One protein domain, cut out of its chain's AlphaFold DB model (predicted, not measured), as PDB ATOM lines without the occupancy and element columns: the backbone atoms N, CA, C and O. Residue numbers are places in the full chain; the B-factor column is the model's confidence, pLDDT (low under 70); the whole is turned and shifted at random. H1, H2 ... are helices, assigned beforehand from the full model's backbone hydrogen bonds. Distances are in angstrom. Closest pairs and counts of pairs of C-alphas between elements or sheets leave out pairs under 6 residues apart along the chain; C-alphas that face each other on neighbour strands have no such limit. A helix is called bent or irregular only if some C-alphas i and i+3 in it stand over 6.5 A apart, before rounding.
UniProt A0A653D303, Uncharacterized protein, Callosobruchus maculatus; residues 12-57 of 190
ATOM      1  N   ALA A  12     170.472 150.206 137.707       86.06
ATOM      2  CA  ALA A  12     170.119 149.901 139.092       86.06
ATOM      3  C   ALA A  12     168.595 149.835 139.287       86.06
ATOM      4  O   ALA A  12     168.084 148.859 139.839       86.06
ATOM      5  N   GLN A  13     167.851 150.794 138.726       89.56
ATOM      6  CA  GLN A  13     166.386 150.793 138.777       89.56
ATOM      7  C   GLN A  13     165.776 149.565 138.071       89.56
ATOM      8  O   GLN A  13     164.796 148.985 138.542       89.56
ATOM      9  N   GLN A  14     166.337 149.138 136.934       89.38
ATOM     10  CA  GLN A  14     165.878 147.926 136.243       89.38
ATOM     11  C   GLN A  14     166.191 146.652 137.039       89.38
ATOM     12  O   GLN A  14     165.357 145.746 137.097       89.38
ATOM     13  N   GLN A  15     167.367 146.573 137.666       89.25
ATOM     14  CA  GLN A  15     167.745 145.469 138.554       89.25
ATOM     15  C   GLN A  15     166.795 145.366 139.750       89.25
ATOM     16  O   GLN A  15     166.305 144.280 140.053       89.25
ATOM     17  N   GLU A  16     166.475 146.491 140.382       92.38
ATOM     18  CA  GLU A  16     165.541 146.549 141.503       92.38
ATOM     19  C   GLU A  16     164.128 146.121 141.088       92.38
ATOM     20  O   GLU A  16     163.519 145.276 141.745       92.38
ATOM     21  N   LYS A  17     163.630 146.594 139.937       92.44
ATOM     22  CA  LYS A  17     162.341 146.141 139.385       92.44
ATOM     23  C   LYS A  17     162.309 144.631 139.145       92.44
ATOM     24  O   LYS A  17     161.299 143.992 139.451       92.44
ATOM     25  N   LYS A  18     163.398 144.053 138.625       91.94
ATOM     26  CA  LYS A  18     163.532 142.600 138.426       91.94
ATOM     27  C   LYS A  18     163.554 141.842 139.755       91.94
ATOM     28  O   LYS A  18     162.827 140.859 139.879       91.94
ATOM     29  N   ARG A  19     164.315 142.314 140.749       92.94
ATOM     30  CA  ARG A  19     164.358 141.725 142.102       92.94
ATOM     31  C   ARG A  19     162.987 141.764 142.767       92.94
ATOM     32  O   ARG A  19     162.460 140.722 143.129       92.94
ATOM     33  N   ALA A  20     162.330 142.921 142.773       93.44
ATOM     34  CA  ALA A  20     160.994 143.067 143.339       93.44
ATOM     35  C   ALA A  20     159.951 142.181 142.628       93.44
ATOM     36  O   ALA A  20     159.025 141.666 143.255       93.44
ATOM     37  N   ALA A  21     160.071 141.983 141.310       93.56
ATOM     38  CA  ALA A  21     159.223 141.045 140.579       93.56
ATOM     39  C   ALA A  21     159.488 139.583 140.980       93.56
ATOM     40  O   ALA A  21     158.527 138.831 141.166       93.56
ATOM     41  N   ALA A  22     160.757 139.203 141.152       92.06
ATOM     42  CA  ALA A  22     161.157 137.880 141.626       92.06
ATOM     43  C   ALA A  22     160.660 137.614 143.056       92.06
ATOM     44  O   ALA A  22     160.062 136.568 143.304       92.06
ATOM     45  N   ASP A  23     160.778 138.587 143.959       93.81
ATOM     46  CA  ASP A  23     160.303 138.472 145.343       93.81
ATOM     47  C   ASP A  23     158.783 138.288 145.403       93.81
ATOM     48  O   ASP A  23     158.272 137.423 146.121       93.81
ATOM     49  N   ARG A  24     158.031 139.027 144.575       94.50
ATOM     50  CA  ARG A  24     156.576 138.837 144.437       94.50
ATOM     51  C   ARG A  24     156.216 137.468 143.862       94.50
ATOM     52  O   ARG A  24     155.176 136.911 144.217       94.50
ATOM     53  N   ALA A  25     157.012 136.932 142.941       92.81
ATOM     54  CA  ALA A  25     156.801 135.587 142.412       92.81
ATOM     55  C   ALA A  25     157.064 134.522 143.488       92.81
ATOM     56  O   ALA A  25     156.238 133.629 143.675       92.81
ATOM     57  N   LEU A  26     158.150 134.668 144.252       91.88
ATOM     58  CA  LEU A  26     158.502 133.765 145.345       91.88
ATOM     59  C   LEU A  26     157.451 133.788 146.460       91.88
ATOM     60  O   LEU A  26     157.039 132.728 146.929       91.88
ATOM     61  N   LYS A  27     156.964 134.973 146.845       94.44
ATOM     62  CA  LYS A  27     155.898 135.123 147.843       94.44
ATOM     63  C   LYS A  27     154.625 134.390 147.414       94.44
ATOM     64  O   LYS A  27     154.147 133.537 148.156       94.44
ATOM     65  N   ARG A  28     154.159 134.614 146.179       93.50
ATOM     66  CA  ARG A  28     152.984 133.919 145.620       93.50
ATOM     67  C   ARG A  28     153.166 132.406 145.561       93.50
ATOM     68  O   ARG A  28     152.235 131.659 145.841       93.50
ATOM     69  N   HIS A  29     154.361 131.937 145.212       90.06
ATOM     70  CA  HIS A  29     154.669 130.510 145.201       90.06
ATOM     71  C   HIS A  29     154.629 129.906 146.614       90.06
ATOM     72  O   HIS A  29     154.056 128.835 146.811       90.06
ATOM     73  N   ARG A  30     155.202 130.593 147.610       91.00
ATOM     74  CA  ARG A  30     155.175 130.159 149.016       91.00
ATOM     75  C   ARG A  30     153.752 130.133 149.570       91.00
ATOM     76  O   ARG A  30     153.382 129.138 150.180       91.00
ATOM     77  N   GLU A  31     152.950 131.161 149.305       92.06
ATOM     78  CA  GLU A  31     151.531 131.221 149.691       92.06
ATOM     79  C   GLU A  31     150.719 130.104 149.026       92.06
ATOM     80  O   GLU A  31     149.929 129.432 149.685       92.06
ATOM     81  N   LYS A  32     150.978 129.826 147.742       90.56
ATOM     82  CA  LYS A  32     150.356 128.709 147.023       90.56
ATOM     83  C   LYS A  32     150.694 127.360 147.654       90.56
ATOM     84  O   LYS A  32     149.796 126.551 147.820       90.56
ATOM     85  N   ILE A  33     151.955 127.114 148.019       88.25
ATOM     86  CA  ILE A  33     152.359 125.864 148.689       88.25
ATOM     87  C   ILE A  33     151.790 125.770 150.107       88.25
ATOM     88  O   ILE A  33     151.414 124.683 150.544       88.25
ATOM     89  N   ALA A  34     151.735 126.889 150.829       90.31
ATOM     90  CA  ALA A  34     151.203 126.941 152.186       90.31
ATOM     91  C   ALA A  34     149.677 126.759 152.229       90.31
ATOM     92  O   ALA A  34     149.163 126.290 153.245       90.31
ATOM     93  N   SER A  35     148.970 127.089 151.140       93.38
ATOM     94  CA  SER A  35     147.521 126.925 151.032       93.38
ATOM     95  C   SER A  35     147.098 125.469 151.296       93.38
ATOM     96  O   SER A  35     147.566 124.561 150.595       93.38
ATOM     97  N   PRO A  36     146.195 125.229 152.266       91.12
ATOM     98  CA  PRO A  36     145.643 123.905 152.538       91.12
ATOM     99  C   PRO A  36     145.043 123.254 151.287       91.12
ATOM    100  O   PRO A  36     145.377 122.116 150.977       91.12
ATOM    101  N   GLU A  37     144.288 124.007 150.480       93.06
ATOM    102  CA  GLU A  37     143.668 123.486 149.254       93.06
ATOM    103  C   GLU A  37     144.690 122.961 148.237       93.06
ATOM    104  O   GLU A  37     144.457 121.956 147.564       93.06
ATOM    105  N   TYR A  38     145.837 123.634 148.096       89.75
ATOM    106  CA  TYR A  38     146.885 123.187 147.179       89.75
ATOM    107  C   TYR A  38     147.554 121.908 147.688       89.75
ATOM    108  O   TYR A  38     147.789 120.977 146.913       89.75
ATOM    109  N   ARG A  39     147.811 121.831 148.999       89.56
ATOM    110  CA  ARG A  39     148.354 120.628 149.646       89.56
ATOM    111  C   ARG A  39     147.390 119.452 149.513       89.56
ATOM    112  O   ARG A  39     147.845 118.331 149.300       89.56
ATOM    113  N   ASP A  40     146.091 119.696 149.615       92.00
ATOM    114  CA  ASP A  40     145.046 118.676 149.522       92.00
ATOM    115  C   ASP A  40     144.928 118.145 148.091       92.00
ATOM    116  O   ASP A  40     145.022 116.935 147.886       92.00
ATOM    117  N   LYS A  41     144.908 119.034 147.087       93.19
ATOM    118  CA  LYS A  41     144.970 118.656 145.662       93.19
ATOM    119  C   LYS A  41     146.219 117.844 145.319       93.19
ATOM    120  O   LYS A  41     146.161 116.907 144.522       93.19
ATOM    121  N   CYS A  42     147.370 118.182 145.904       88.94
ATOM    122  CA  CYS A  42     148.590 117.395 145.732       88.94
ATOM    123  C   CYS A  42     148.462 115.985 146.333       88.94
ATOM    124  O   CYS A  42     148.898 115.027 145.692       88.94
ATOM    125  N   ARG A  43     147.857 115.845 147.523       92.69
ATOM    126  CA  ARG A  43     147.618 114.534 148.155       92.69
ATOM    127  C   ARG A  43     146.629 113.689 147.355       92.69
ATOM    128  O   ARG A  43     146.925 112.533 147.080       92.69
ATOM    129  N   GLU A  44     145.527 114.281 146.909       93.88
ATOM    130  CA  GLU A  44     144.524 113.619 146.068       93.88
ATOM    131  C   GLU A  44     145.141 113.111 144.755       93.88
ATOM    132  O   GLU A  44     144.979 111.949 144.381       93.88
ATOM    133  N   LYS A  45     145.952 113.945 144.088       93.81
ATOM    134  CA  LYS A  45     146.662 113.551 142.863       93.81
ATOM    135  C   LYS A  45     147.632 112.391 143.098       93.81
ATOM    136  O   LYS A  45     147.740 111.513 142.242       93.81
ATOM    137  N   LEU A  46     148.343 112.390 144.227       93.88
ATOM    138  CA  LEU A  46     149.245 111.301 144.602       93.88
ATOM    139  C   LEU A  46     148.470 110.003 144.864       93.88
ATOM    140  O   LEU A  46     148.893 108.943 144.408       93.88
ATOM    141  N   GLN A  47     147.331 110.086 145.549       95.19
ATOM    142  CA  GLN A  47     146.485 108.932 145.839       95.19
ATOM    143  C   GLN A  47     145.926 108.312 144.554       95.19
ATOM    144  O   GLN A  47     146.117 107.122 144.317       95.19
ATOM    145  N   LEU A  48     145.411 109.138 143.637       95.50
ATOM    146  CA  LEU A  48     144.950 108.690 142.320       95.50
ATOM    147  C   LEU A  48     146.058 107.985 141.514       95.50
ATOM    148  O   LEU A  48     145.800 107.028 140.784       95.50
ATOM    149  N   GLN A  49     147.305 108.458 141.612       93.12
ATOM    150  CA  GLN A  49     148.444 107.802 140.961       93.12
ATOM    151  C   GLN A  49     148.756 106.438 141.582       93.12
ATOM    152  O   GLN A  49     149.026 105.489 140.841       93.12
ATOM    153  N   GLN A  50     148.707 106.327 142.911       93.56
ATOM    154  CA  GLN A  50     148.917 105.058 143.609       93.56
ATOM    155  C   GLN A  50     147.819 104.043 143.283       93.56
ATOM    156  O   GLN A  50     148.132 102.883 143.014       93.56
ATOM    157  N   ASP A  51     146.561 104.475 143.227       93.19
ATOM    158  CA  ASP A  51     145.431 103.604 142.903       93.19
ATOM    159  C   ASP A  51     145.520 103.097 141.460       93.19
ATOM    160  O   ASP A  51     145.484 101.887 141.234       93.19
ATOM    161  N   LYS A  52     145.817 103.976 140.493       94.69
ATOM    162  CA  LYS A  52     146.080 103.568 139.100       94.69
ATOM    163  C   LYS A  52     147.249 102.588 138.978       94.69
ATOM    164  O   LYS A  52     147.222 101.689 138.136       94.69
ATOM    165  N   ALA A  53     148.303 102.758 139.777       91.00
ATOM    166  CA  ALA A  53     149.432 101.830 139.789       91.00
ATOM    167  C   ALA A  53     149.036 100.464 140.372       91.00
ATOM    168  O   ALA A  53     149.432  99.431 139.827       91.00
ATOM    169  N   ARG A  54     148.221 100.449 141.434       91.56
ATOM    170  CA  ARG A  54     147.677  99.227 142.045       91.56
ATOM    171  C   ARG A  54     146.735  98.484 141.104       91.56
ATOM    172  O   ARG A  54     146.854  97.268 140.998       91.56
ATOM    173  N   GLU A  55     145.854  99.183 140.395       91.00
ATOM    174  CA  GLU A  55     144.970  98.584 139.388       91.00
ATOM    175  C   GLU A  55     145.771  97.936 138.260       91.00
ATOM    176  O   GLU A  55     145.598  96.751 137.993       91.00
ATOM    177  N   LYS A  56     146.745  98.656 137.686       89.75
ATOM    178  CA  LYS A  56     147.643  98.094 136.663       89.75
ATOM    179  C   LYS A  56     148.440  96.892 137.166       89.75
ATOM    180  O   LYS A  56     148.717  95.973 136.399       89.75
ATOM    181  N   ALA A  57     148.854  96.893 138.433       85.38
ATOM    182  CA  ALA A  57     149.541  95.752 139.030       85.38
ATOM    183  C   ALA A  57     148.602  94.544 139.186       85.38
ATOM    184  O   ALA A  57     149.006  93.428 138.868       85.38
TER     185      ALA A  57
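This is residues 12 to 57 of the 190 residues of an uncharacterized protein of Callosobruchus maculatus (UniProt A0A653D303). Two long helices, H1 and H2, are joined end to end at a corner and open out as a wide V, with no core between them. The corner lies at Ser 35, and beyond it the two arms point away from each other. The printed part has 46 residues with two named helices, H1 then H2 along the chain, and no named strand; the class is all helix. The whole is extended, with a radius of gyration of the C-alphas of 18.1 A, and the C-alphas span 58 by 20 by 6 A along their three main axes.

H1, residues 12 to 34, comes first, and a tight link of one residue, Ser 35, joins it to H2, residues 36 to 57. The two helices are close but not clearly touching, with 2 pairs of C-alphas within 8 A. Their closest C-alphas, those of Lys 32 and Tyr 38, are 6.5 A apart. Their lines stand at a steep tilt of 61 degrees, and they run the same way. Their centres are 30.6 A apart. Residues 12 to 32 of H1 and residues 43 to 57 of H2 stand free. In H1 and H2 every O i to N i+4 pair is within hydrogen-bond range.

H1 runs from C-alpha 12 at (170.119, 149.901, 139.092) to C-alpha 34 at (151.203, 126.941, 152.186), 32.5 A from first to last C-alpha. H2 begins at Pro 36 and ends with C-alpha 57 at (149.541, 95.752, 139.030), 31.5 A from first to last C-alpha. Neither helix is bent.

The C-alphas of Ala 12 and Ala 57, the first and last printed residues, are the two farthest apart, at 57.9 A. The printed part has no cut and no long link. The mean pLDDT of the printed part is 91.9, and no printed residue is under 70.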